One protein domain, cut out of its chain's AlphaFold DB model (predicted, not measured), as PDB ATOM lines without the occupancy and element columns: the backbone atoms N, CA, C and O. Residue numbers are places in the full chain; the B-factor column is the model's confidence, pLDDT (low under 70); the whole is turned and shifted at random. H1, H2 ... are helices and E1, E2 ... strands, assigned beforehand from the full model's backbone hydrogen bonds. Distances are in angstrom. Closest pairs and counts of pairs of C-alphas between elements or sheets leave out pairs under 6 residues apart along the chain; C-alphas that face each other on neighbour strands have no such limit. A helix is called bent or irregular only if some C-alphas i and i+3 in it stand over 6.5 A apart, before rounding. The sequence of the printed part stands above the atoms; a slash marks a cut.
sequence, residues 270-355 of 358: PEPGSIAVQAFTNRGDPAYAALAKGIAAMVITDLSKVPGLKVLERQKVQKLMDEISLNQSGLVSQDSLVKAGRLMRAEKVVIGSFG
ATOM      1  N   PRO A 270      28.143  11.980   4.128       76.25
ATOM      2  CA  PRO A 270      28.225  13.137   5.015       76.25
ATOM      3  C   PRO A 270      27.410  14.315   4.476       76.25
ATOM      4  O   PRO A 270      27.261  14.463   3.260       76.25
ATOM      5  N   GLU A 271      26.877  15.143   5.368       80.06
ATOM      6  CA  GLU A 271      26.157  16.347   4.967       80.06
ATOM      7  C   GLU A 271      27.148  17.342   4.330       80.06
ATOM      8  O   GLU A 271      28.109  17.731   5.003       80.06
ATOM      9  N   PRO A 272      26.968  17.750   3.058       81.81
ATOM     10  CA  PRO A 272      27.926  18.618   2.378       81.81
ATOM     11  C   PRO A 272      28.113  19.956   3.100       81.81
ATOM     12  O   PRO A 272      27.141  20.600   3.491       81.81
ATOM     13  N   GLY A 273      29.362  20.383   3.271       82.62
ATOM     14  CA  GLY A 273      29.720  21.619   3.965       82.62
ATOM     15  C   GLY A 273      29.566  21.555   5.489       82.62
ATOM     16  O   GLY A 273      29.712  22.582   6.152       82.62
ATOM     17  N   SER A 274      29.276  20.388   6.073       86.44
ATOM     18  CA  SER A 274      29.114  20.263   7.524       86.44
ATOM     19  C   SER A 274      30.446  20.136   8.265       86.44
ATOM     20  O   SER A 274      31.363  19.420   7.850       86.44
ATOM     21  N   ILE A 275      30.552  20.829   9.399       86.56
ATOM     22  CA  ILE A 275      31.745  20.821  10.245       86.56
ATOM     23  C   ILE A 275      31.373  20.621  11.715       86.56
ATOM     24  O   ILE A 275      30.570  21.362  12.281       86.56
ATOM     25  N   ALA A 276      31.962  19.610  12.348       83.94
ATOM     26  CA  ALA A 276      31.852  19.389  13.787       83.94
ATOM     27  C   ALA A 276      33.085  19.963  14.491       83.94
ATOM     28  O   ALA A 276      34.215  19.635  14.133       83.94
ATOM     29  N   VAL A 277      32.880  20.801  15.508       82.69
ATOM     30  CA  VAL A 277      33.967  21.364  16.323       82.69
ATOM     31  C   VAL A 277      33.890  20.781  17.723       82.69
ATOM     32  O   VAL A 277      32.887  20.947  18.422       82.69
ATOM     33  N   GLN A 278      34.958  20.114  18.145       75.38
ATOM     34  CA  GLN A 278      35.031  19.527  19.475       75.38
ATOM     35  C   GLN A 278      35.616  20.501  20.505       75.38
ATOM     36  O   GLN A 278      36.266  21.492  20.167       75.38
ATOM     37  N   ALA A 279      35.392  20.218  21.792       70.75
ATOM     38  CA  ALA A 279      36.136  20.879  22.856       70.75
ATOM     39  C   ALA A 279      37.640  20.604  22.689       70.75
ATOM     40  O   ALA A 279      38.042  19.467  22.449       70.75
ATOM     41  N   PHE A 280      38.462  21.647  22.822       82.19
ATOM     42  CA  PHE A 280      39.913  21.511  22.716       82.19
ATOM     43  C   PHE A 280      40.472  20.845  23.975       82.19
ATOM     44  O   PHE A 280      40.042  21.148  25.084       82.19
ATOM     45  N   THR A 281      41.471  19.981  23.835       82.38
ATOM     46  CA  THR A 281      42.083  19.306  24.986       82.38
ATOM     47  C   THR A 281      43.153  20.189  25.628       82.38
ATOM     48  O   THR A 281      44.104  20.597  24.961       82.38
ATOM     49  N   ASN A 282      43.033  20.464  26.929       85.06
ATOM     50  CA  ASN A 282      44.097  21.122  27.689       85.06
ATOM     51  C   ASN A 282      45.237  20.125  27.957       85.06
ATOM     52  O   ASN A 282      45.002  19.066  28.534       85.06
ATOM     53  N   ARG A 283      46.457  20.463  27.537       85.69
ATOM     54  CA  ARG A 283      47.690  19.703  27.805       85.69
ATOM     55  C   ARG A 283      48.643  20.423  28.772       85.69
ATOM     56  O   ARG A 283      49.756  19.952  28.971       85.69
ATOM     57  N   GLY A 284      48.232  21.566  29.320       83.62
ATOM     58  CA  GLY A 284      48.979  22.357  30.300       83.62
ATOM     59  C   GLY A 284      48.300  22.368  31.671       83.62
ATOM     60  O   GLY A 284      47.694  21.381  32.083       83.62
ATOM     61  N   ASP A 285      48.396  23.498  32.373       84.19
ATOM     62  CA  ASP A 285      47.862  23.659  33.729       84.19
ATOM     63  C   ASP A 285      46.323  23.457  33.777       84.19
ATOM     64  O   ASP A 285      45.589  24.143  33.047       84.19
ATOM     65  N   PRO A 286      45.807  22.540  34.629       85.25
ATOM     66  CA  PRO A 286      44.377  22.306  34.830       85.25
ATOM     67  C   PRO A 286      43.551  23.552  35.172       85.25
ATOM     68  O   PRO A 286      42.357  23.575  34.861       85.25
ATOM     69  N   ALA A 287      44.155  24.599  35.745       87.12
ATOM     70  CA  ALA A 287      43.489  25.873  36.027       87.12
ATOM     71  C   ALA A 287      42.834  26.490  34.773       87.12
ATOM     72  O   ALA A 287      41.808  27.164  34.867       87.12
ATOM     73  N   TYR A 288      43.357  26.185  33.580       86.56
ATOM     74  CA  TYR A 288      42.829  26.662  32.300       86.56
ATOM     75  C   TYR A 288      41.822  25.708  31.641       86.56
ATOM     76  O   TYR A 288      41.486  25.881  30.468       86.56
ATOM     77  N   ALA A 289      41.279  24.717  32.355       81.69
ATOM     78  CA  ALA A 289      40.293  23.786  31.795       81.69
ATOM     79  C   ALA A 289      39.055  24.490  31.199       81.69
ATOM     80  O   ALA A 289      38.485  24.019  30.217       81.69
ATOM     81  N   ALA A 290      38.659  25.649  31.735       84.00
ATOM     82  CA  ALA A 290      37.568  26.448  31.173       84.00
ATOM     83  C   ALA A 290      37.877  26.969  29.751       84.00
ATOM     84  O   ALA A 290      36.965  27.082  28.924       84.00
ATOM     85  N   LEU A 291      39.153  27.214  29.429       85.50
ATOM     86  CA  LEU A 291      39.593  27.753  28.139       85.50
ATOM     87  C   LEU A 291      39.335  26.776  26.984       85.50
ATOM     88  O   LEU A 291      38.976  27.208  25.891       85.50
ATOM     89  N   ALA A 292      39.377  25.465  27.249       83.81
ATOM     90  CA  ALA A 292      38.980  24.417  26.304       83.81
ATOM     91  C   ALA A 292      37.605  24.679  25.683       83.81
ATOM     92  O   ALA A 292      37.386  24.522  24.478       83.81
ATOM     93  N   LYS A 293      36.661  25.097  26.536       79.69
ATOM     94  CA  LYS A 293      35.284  25.385  26.146       79.69
ATOM     95  C   LYS A 293      35.162  26.733  25.443       79.69
ATOM     96  O   LYS A 293      34.299  26.847  24.573       79.69
ATOM     97  N   GLY A 294      35.984  27.709  25.829       86.00
ATOM     98  CA  GLY A 294      36.022  29.047  25.241       86.00
ATOM     99  C   GLY A 294      36.586  29.054  23.820       86.00
ATOM    100  O   GLY A 294      35.941  29.585  22.922       86.00
ATOM    101  N   ILE A 295      37.720  28.382  23.587       87.44
ATOM    102  CA  ILE A 295      38.348  28.281  22.256       87.44
ATOM    103  C   ILE A 295      37.392  27.615  21.264       87.44
ATOM    104  O   ILE A 295      37.162  28.138  20.178       87.44
ATOM    105  N   ALA A 296      36.770  26.500  21.658       83.44
ATOM    106  CA  ALA A 296      35.789  25.826  20.813       83.44
ATOM    107  C   ALA A 296      34.600  26.738  20.465       83.44
ATOM    108  O   ALA A 296      34.153  26.745  19.322       83.44
ATOM    109  N   ALA A 297      34.102  27.530  21.424       82.88
ATOM    110  CA  ALA A 297      33.017  28.477  21.172       82.88
ATOM    111  C   ALA A 297      33.431  29.569  20.175       82.88
ATOM    112  O   ALA A 297      32.667  29.857  19.261       82.88
ATOM    113  N   MET A 298      34.644  30.114  20.302       88.25
ATOM    114  CA  MET A 298      35.178  31.117  19.377       88.25
ATOM    115  C   MET A 298      35.299  30.564  17.949       88.25
ATOM    116  O   MET A 298      34.783  31.169  17.012       88.25
ATOM    117  N   VAL A 299      35.878  29.367  17.796       88.50
ATOM    118  CA  VAL A 299      35.992  28.682  16.496       88.50
ATOM    119  C   VAL A 299      34.613  28.429  15.882       88.50
ATOM    120  O   VAL A 299      34.413  28.691  14.700       88.50
ATOM    121  N   ILE A 300      33.641  27.967  16.675       84.25
ATOM    122  CA  ILE A 300      32.255  27.777  16.220       84.25
ATOM    123  C   ILE A 300      31.652  29.103  15.752       84.25
ATOM    124  O   ILE A 300      31.088  29.157  14.665       84.25
ATOM    125  N   THR A 301      31.771  30.172  16.542       86.69
ATOM    126  CA  THR A 301      31.220  31.488  16.196       86.69
ATOM    127  C   THR A 301      31.778  32.017  14.879       86.69
ATOM    128  O   THR A 301      31.026  32.606  14.103       86.69
ATOM    129  N   ASP A 302      33.062  31.804  14.609       89.38
ATOM    130  CA  ASP A 302      33.680  32.265  13.369       89.38
ATOM    131  C   ASP A 302      33.317  31.379  12.173       89.38
ATOM    132  O   ASP A 302      32.967  31.904  11.115       89.38
ATOM    133  N   LEU A 303      33.289  30.054  12.343       87.50
ATOM    134  CA  LEU A 303      32.858  29.129  11.289       87.50
ATOM    135  C   LEU A 303      31.381  29.308  10.919       87.50
ATOM    136  O   LEU A 303      31.040  29.216   9.742       87.50
ATOM    137  N   SER A 304      30.514  29.636  11.881       86.50
ATOM    138  CA  SER A 304      29.088  29.898  11.641       86.50
ATOM    139  C   SER A 304      28.824  31.141  10.783       86.50
ATOM    140  O   SER A 304      27.712  31.308  10.287       86.50
ATOM    141  N   LYS A 305      29.814  32.026  10.600       89.69
ATOM    142  CA  LYS A 305      29.708  33.205   9.722       89.69
ATOM    143  C   LYS A 305      30.105  32.906   8.274       89.69
ATOM    144  O   LYS A 305      29.891  33.757   7.415       89.69
ATOM    145  N   VAL A 306      30.705  31.747   7.994       90.12
ATOM    146  CA  VAL A 306      31.173  31.386   6.650       90.12
ATOM    147  C   VAL A 306      29.996  30.859   5.820       90.12
ATOM    148  O   VAL A 306      29.432  29.815   6.160       90.12
ATOM    149  N   PRO A 307      29.621  31.524   4.711       81.69
ATOM    150  CA  PRO A 307      28.549  31.047   3.844       81.69
ATOM    151  C   PRO A 307      28.879  29.664   3.273       81.69
ATOM    152  O   PRO A 307      29.959  29.455   2.725       81.69
ATOM    153  N   GLY A 308      27.943  28.724   3.391       80.25
ATOM    154  CA  GLY A 308      28.116  27.352   2.906       80.25
ATOM    155  C   GLY A 308      28.748  26.380   3.907       80.25
ATOM    156  O   GLY A 308      28.843  25.198   3.586       80.25
ATOM    157  N   LEU A 309      29.134  26.830   5.112       85.50
ATOM    158  CA  LEU A 309      29.481  25.928   6.214       85.50
ATOM    159  C   LEU A 309      28.294  25.724   7.158       85.50
ATOM    160  O   LEU A 309      27.668  26.681   7.610       85.50
ATOM    161  N   LYS A 310      28.019  24.462   7.498       83.00
ATOM    162  CA  LYS A 310      27.014  24.075   8.492       83.00
ATOM    163  C   LYS A 310      27.712  23.555   9.745       83.00
ATOM    164  O   LYS A 310      28.182  22.420   9.780       83.00
ATOM    165  N   VAL A 311      27.807  24.392  10.775       82.44
ATOM    166  CA  VAL A 311      28.416  23.978  12.045       82.44
ATOM    167  C   VAL A 311      27.430  23.113  12.829       82.44
ATOM    168  O   VAL A 311      26.313  23.541  13.114       82.44
ATOM    169  N   LEU A 312      27.835  21.889  13.162       77.44
ATOM    170  CA  LEU A 312      27.009  20.937  13.906       77.44
ATOM    171  C   LEU A 312      27.011  21.259  15.406       77.44
ATOM    172  O   LEU A 312      28.001  21.748  15.957       77.44
ATOM    173  N   GLU A 313      25.891  20.988  16.080       70.88
ATOM    174  CA  GLU A 313      25.689  21.401  17.469       70.88
ATOM    175  C   GLU A 313      26.691  20.758  18.438       70.88
ATOM    176  O   GLU A 313      26.730  19.544  18.644       70.88
ATOM    177  N   ARG A 314      27.465  21.608  19.118       69.56
ATOM    178  CA  ARG A 314      28.511  21.215  20.073       69.56
ATOM    179  C   ARG A 314      28.029  20.272  21.180       69.56
ATOM    180  O   ARG A 314      28.770  19.378  21.585       69.56
ATOM    181  N   GLN A 315      26.833  20.498  21.725       63.78
ATOM    182  CA  GLN A 315      26.314  19.666  22.816       63.78
ATOM    183  C   GLN A 315      26.047  18.232  22.346       63.78
ATOM    184  O   GLN A 315      26.352  17.289  23.076       63.78
ATOM    185  N   LYS A 316      25.589  18.072  21.101       65.44
ATOM    186  CA  LYS A 316      25.367  16.775  20.460       65.44
ATOM    187  C   LYS A 316      26.682  16.024  20.230       65.44
ATOM    188  O   LYS A 316      26.771  14.852  20.588       65.44
ATOM    189  N   VAL A 317      27.730  16.719  19.761       67.62
ATOM    190  CA  VAL A 317      29.099  16.171  19.606       67.62
ATOM    191  C   VAL A 317      29.619  15.596  20.923       67.62
ATOM    192  O   VAL A 317      30.060  14.451  20.975       67.62
ATOM    193  N   GLN A 318      29.559  16.384  22.000       68.19
ATOM    194  CA  GLN A 318      30.099  15.964  23.291       68.19
ATOM    195  C   GLN A 318      29.303  14.795  23.885       68.19
ATOM    196  O   GLN A 318      29.906  13.840  24.360       68.19
ATOM    197  N   LYS A 319      27.966  14.821  23.805       69.81
ATOM    198  CA  LYS A 319      27.117  13.731  24.312       69.81
ATOM    199  C   LYS A 319      27.327  12.415  23.562       69.81
ATOM    200  O   LYS A 319      27.400  11.376  24.209       69.81
ATOM    201  N   LEU A 320      27.489  12.451  22.235       69.62
ATOM    202  CA  LEU A 320      27.876  11.269  21.447       69.62
ATOM    203  C   LEU A 320      29.199  10.677  21.925       69.62
ATOM    204  O   LEU A 320      29.362   9.462  21.962       69.62
ATOM    205  N   MET A 321      30.141  11.535  22.306       69.25
ATOM    206  CA  MET A 321      31.449  11.115  22.801       69.25
ATOM    207  C   MET A 321      31.410  10.516  24.182       69.25
ATOM    208  O   MET A 321      32.041   9.480  24.399       69.25
ATOM    209  N   ASP A 322      30.637  11.110  25.077       72.00
ATOM    210  CA  ASP A 322      30.420  10.557  26.403       72.00
ATOM    211  C   ASP A 322      29.770   9.160  26.281       72.00
ATOM    212  O   ASP A 322      30.256   8.204  26.881       72.00
ATOM    213  N   GLU A 323      28.764   8.995  25.411       72.88
ATOM    214  CA  GLU A 323      28.060   7.717  25.206       72.88
ATOM    215  C   GLU A 323      28.926   6.642  24.510       72.88
ATOM    216  O   GLU A 323      28.902   5.470  24.895       72.88
ATOM    217  N   ILE A 324      29.742   7.012  23.512       69.19
ATOM    218  CA  ILE A 324      30.714   6.088  22.891       69.19
ATOM    219  C   ILE A 324      31.772   5.651  23.914       69.19
ATOM    220  O   ILE A 324      32.118   4.472  23.973       69.19
ATOM    221  N   SER A 325      32.263   6.577  24.742       65.25
ATOM    222  CA  SER A 325      33.300   6.296  25.745       65.25
ATOM    223  C   SER A 325      32.792   5.394  26.872       65.25
ATOM    224  O   SER A 325      33.530   4.516  27.327       65.25
ATOM    225  N   LEU A 326      31.527   5.563  27.281       65.38
ATOM    226  CA  LEU A 326      30.843   4.680  28.232       65.38
ATOM    227  C   LEU A 326      30.687   3.249  27.688       65.38
ATOM    228  O   LEU A 326      30.797   2.297  28.455       65.38
ATOM    229  N   ASN A 327      30.506   3.083  26.371       61.06
ATOM    230  CA  ASN A 327      30.438   1.766  25.725       61.06
ATOM    231  C   ASN A 327      31.817   1.115  25.477       61.06
ATOM    232  O   ASN A 327      31.894  -0.106  25.367       61.06
ATOM    233  N   GLN A 328      32.905   1.891  25.376       56.25
ATOM    234  CA  GLN A 328      34.236   1.408  24.959       56.25
ATOM    235  C   GLN A 328      35.324   1.475  26.048       56.25
ATOM    236  O   GLN A 328      36.482   1.754  25.757       56.25
ATOM    237  N   SER A 329      35.021   1.138  27.303       52.38
ATOM    238  CA  SER A 329      36.028   0.964  28.378       52.38
ATOM    239  C   SER A 329      36.761   2.234  28.865       52.38
ATOM    240  O   SER A 329      37.793   2.139  29.524       52.38
ATOM    241  N   GLY A 330      36.196   3.430  28.651       45.94
ATOM    242  CA  GLY A 330      36.565   4.637  29.411       45.94
ATOM    243  C   GLY A 330      37.782   5.431  28.916       45.94
ATOM    244  O   GLY A 330      38.180   6.388  29.579       45.94
ATOM    245  N   LEU A 331      38.350   5.102  27.752       47.28
ATOM    246  CA  LEU A 331      39.414   5.893  27.121       47.28
ATOM    247  C   LEU A 331      38.894   6.617  25.874       47.28
ATOM    248  O   LEU A 331      38.509   5.995  24.886       47.28
ATOM    249  N   VAL A 332      38.923   7.953  25.911       56.53
ATOM    250  CA  VAL A 332      38.677   8.801  24.735       56.53
ATOM    251  C   VAL A 332      39.876   8.656  23.793       56.53
ATOM    252  O   VAL A 332      40.922   9.269  24.012       56.53
ATOM    253  N   SER A 333      39.744   7.820  22.762       61.12
ATOM    254  CA  SER A 333      40.758   7.626  21.724       61.12
ATOM    255  C   SER A 333      40.432   8.445  20.469       61.12
ATOM    256  O   SER A 333      39.315   8.932  20.282       61.12
ATOM    257  N   GLN A 334      41.414   8.592  19.578       62.53
ATOM    258  CA  GLN A 334      41.216   9.241  18.280       62.53
ATOM    259  C   GLN A 334      40.154   8.521  17.425       62.53
ATOM    260  O   GLN A 334      39.436   9.174  16.667       62.53
ATOM    261  N   ASP A 335      39.980   7.211  17.614       66.38
ATOM    262  CA  ASP A 335      38.958   6.413  16.932       66.38
ATOM    263  C   ASP A 335      37.545   6.752  17.414       66.38
ATOM    264  O   ASP A 335      36.628   6.851  16.595       66.38
ATOM    265  N   SER A 336      37.371   7.029  18.713       65.94
ATOM    266  CA  SER A 336      36.103   7.537  19.246       65.94
ATOM    267  C   SER A 336      35.729   8.850  18.556       65.94
ATOM    268  O   SER A 336      34.605   8.987  18.086       65.94
ATOM    269  N   LEU A 337      36.679   9.776  18.376       63.41
ATOM    270  CA  LEU A 337      36.443  11.079  17.726       63.41
ATOM    271  C   LEU A 337      35.980  10.937  16.267       63.41
ATOM    272  O   LEU A 337      35.029  11.595  15.839       63.41
ATOM    273  N   VAL A 338      36.611  10.037  15.507       65.81
ATOM    274  CA  VAL A 338      36.205   9.726  14.126       65.81
ATOM    275  C   VAL A 338      34.813   9.087  14.100       65.81
ATOM    276  O   VAL A 338      33.998   9.409  13.231       65.81
ATOM    277  N   LYS A 339      34.507   8.228  15.079       68.56
ATOM    278  CA  LYS A 339      33.199   7.587  15.231       68.56
ATOM    279  C   LYS A 339      32.081   8.602  15.519       68.56
ATOM    280  O   LYS A 339      31.042   8.545  14.866       68.56
ATOM    281  N   ALA A 340      32.309   9.582  16.400       68.12
ATOM    282  CA  ALA A 340      31.380  10.707  16.612       68.12
ATOM    283  C   ALA A 340      31.119  11.483  15.328       68.12
ATOM    284  O   ALA A 340      29.969  11.764  15.001       68.12
ATOM    285  N   GLY A 341      32.190  11.845  14.614       67.50
ATOM    286  CA  GLY A 341      32.097  12.596  13.365       67.50
ATOM    287  C   GLY A 341      31.204  11.895  12.343       67.50
ATOM    288  O   GLY A 341      30.328  12.530  11.758       67.50
ATOM    289  N   ARG A 342      31.368  10.572  12.199       71.31
ATOM    290  CA  ARG A 342      30.540   9.734  11.320       71.31
ATOM    291  C   ARG A 342      29.080   9.671  11.764       71.31
ATOM    292  O   ARG A 342      28.206   9.879  10.931       71.31
ATOM    293  N   LEU A 343      28.810   9.459  13.054       71.06
ATOM    294  CA  LEU A 343      27.438   9.435  13.585       71.06
ATOM    295  C   LEU A 343      26.705  10.770  13.406       71.06
ATOM    296  O   LEU A 343      25.493  10.792  13.221       71.06
ATOM    297  N   MET A 344      27.433  11.887  13.423       71.44
ATOM    298  CA  MET A 344      26.869  13.210  13.143       71.44
ATOM    299  C   MET A 344      26.840  13.568  11.658       71.44
ATOM    300  O   MET A 344      26.450  14.684  11.321       71.44
ATOM    301  N   ARG A 345      27.284  12.662  10.776       75.69
ATOM    302  CA  ARG A 345      27.423  12.889   9.329       75.69
ATOM    303  C   ARG A 345      28.232  14.149   8.994       75.69
ATOM    304  O   ARG A 345      27.991  14.778   7.967       75.69
ATOM    305  N   ALA A 346      29.196  14.501   9.846       81.06
ATOM    306  CA  ALA A 346      30.073  15.641   9.635       81.06
ATOM    307  C   ALA A 346      31.025  15.358   8.467       81.06
ATOM    308  O   ALA A 346      31.723  14.343   8.473       81.06
ATOM    309  N   GLU A 347      31.101  16.257   7.486       82.12
ATOM    310  CA  GLU A 347      32.085  16.144   6.405       82.12
ATOM    311  C   GLU A 347      33.503  16.366   6.945       82.12
ATOM    312  O   GLU A 347      34.447  15.679   6.552       82.12
ATOM    313  N   LYS A 348      33.653  17.312   7.880       83.44
ATOM    314  CA  LYS A 348      34.927  17.640   8.529       83.44
ATOM    315  C   LYS A 348      34.771  17.699  10.044       83.44
ATOM    316  O   LYS A 348      33.755  18.158  10.562       83.44
ATOM    317  N   VAL A 349      35.810  17.282  10.764       80.25
ATOM    318  CA  VAL A 349      35.875  17.368  12.230       80.25
ATOM    319  C   VAL A 349      37.106  18.177  12.626       80.25
ATOM    320  O   VAL A 349      38.214  17.878  12.185       80.25
ATOM    321  N   VAL A 350      36.912  19.198  13.459       82.81
ATOM    322  CA  VAL A 350      37.984  20.018  14.029       82.81
ATOM    323  C   VAL A 350      38.276  19.533  15.440       82.81
ATOM    324  O   VAL A 350      37.430  19.617  16.333       82.81
ATOM    325  N   ILE A 351      39.505  19.061  15.627       79.00
ATOM    326  CA  ILE A 351      40.076  18.671  16.912       79.00
ATOM    327  C   ILE A 351      41.317  19.517  17.176       79.00
ATOM    328  O   ILE A 351      42.038  19.891  16.252       79.00
ATOM    329  N   GLY A 352      41.585  19.817  18.440       81.12
ATOM    330  CA  GLY A 352      42.745  20.616  18.803       81.12
ATOM    331  C   GLY A 352      43.107  20.466  20.268       81.12
ATOM    332  O   GLY A 352      42.310  20.009  21.087       81.12
ATOM    333  N   SER A 353      44.331  20.857  20.596       86.00
ATOM    334  CA  SER A 353      44.823  20.917  21.968       86.00
ATOM    335  C   SER A 353      45.575  22.215  22.196       86.00
ATOM    336  O   SER A 353      46.190  22.729  21.266       86.00
ATOM    337  N   PHE A 354      45.571  22.709  23.428       86.38
ATOM    338  CA  PHE A 354      46.317  23.901  23.824       86.38
ATOM    339  C   PHE A 354      47.085  23.635  25.120       86.38
ATOM    340  O   PHE A 354      46.731  22.741  25.890       86.38
ATOM    341  N   GLY A 355      48.134  24.412  25.359       86.31
ATOM    342  CA  GLY A 355      48.857  24.445  26.625       86.31
ATOM    343  C   GLY A 355      49.245  25.884  26.923       86.31
ATOM    344  O   GLY A 355      49.734  26.580  26.035       86.31
TER     345      GLY A 355
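AT A GLANCE: This is residues 270 to 355 of the 358 residues of an uncharacterized protein of Comamonadaceae bacterium CG12_big_fil_rev_8_21_14_0_65_59_15 (UniProt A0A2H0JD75). A narrow ribbon of two parallel strands, E1 and E2, runs between one long helix, H1, and a crossed pair of shorter helices, H2 and H3. The ribbon is prolonged past the named strands by a short parallel pairing of residues 281 to 282 with 353 to 354, and residues 310 to 311, on the way from H1 to H2, pair parallel with residues 274 to 275 of E1. The printed part has 86 residues, with three named helices and two named strands in the order E1, H1, H2, H3, E2. The class is mixed, helices and strands. The whole is compact, with a radius of gyration of the C-alphas of 13.1 A and spans of 36 by 28 by 17 A.

IN THESE COORDINATES: E1 is residues 271 to 277, 14.7 A from first to last C-alpha, and begins with C-alpha 271 at (26.157, 16.347, 4.967). H1, residues 286 to 303, is 27.1 A long, with C-alpha 286 at (44.377, 22.306, 34.830). H1 is irregular: C-alphas 287 and 290 are 7.7 A apart. H2 is residues 314 to 327, 20.3 A long. H3 is residues 334 to 343, 14.6 A long. E2, residues 346 to 350, spans 10.1 A and ends with C-alpha 350 at (37.984, 20.018, 14.029).

HOW THE PARTS SIT: E1 and E2 are parallel neighbours, with 24 degrees between their directions. C-alphas 276 and 349 face each other at 4.8 A; N 276 and O 348, at 2.9 A, and N 350 and O 276, at 2.8 A, are within hydrogen-bond range. E1, the three helices and E2 form a strand-helix-strand unit, two parallel neighbour strands with helices between them along the chain. The closest C-alphas of E1 and H1, those of Val 277 and Ala 296, are 6.6 A apart. Those of E1 and H2, Val 277 and Arg 314, are also 6.6 A apart. The closest C-alphas of H3 and E2 are those of Gly 341 and Val 349, at 6.2 A. H2 and H3 touch, closest at the C-alphas of Leu 320 and Ala 340, 6.0 A apart, with a steep tilt of 60 degrees, opposite ways. H1 and H3 are apart; H1 and H2 are apart too, but only just, their closest C-alphas 8.5 A from each other. Every O i to N i+4 pair is within hydrogen-bond range in H2 and H3, and 10 of 14 in H1.

THE WHOLE: The two C-alphas farthest apart are those of Pro 307 and Ser 329, at 39.5 A. The printed part has no cut. The link from H3 to E2 is tight, the other three links are short, and no link is long. The mean pLDDT of the printed part is 76.6, and 26 residues are under 70: residues 314 to 321 and 324 to 341.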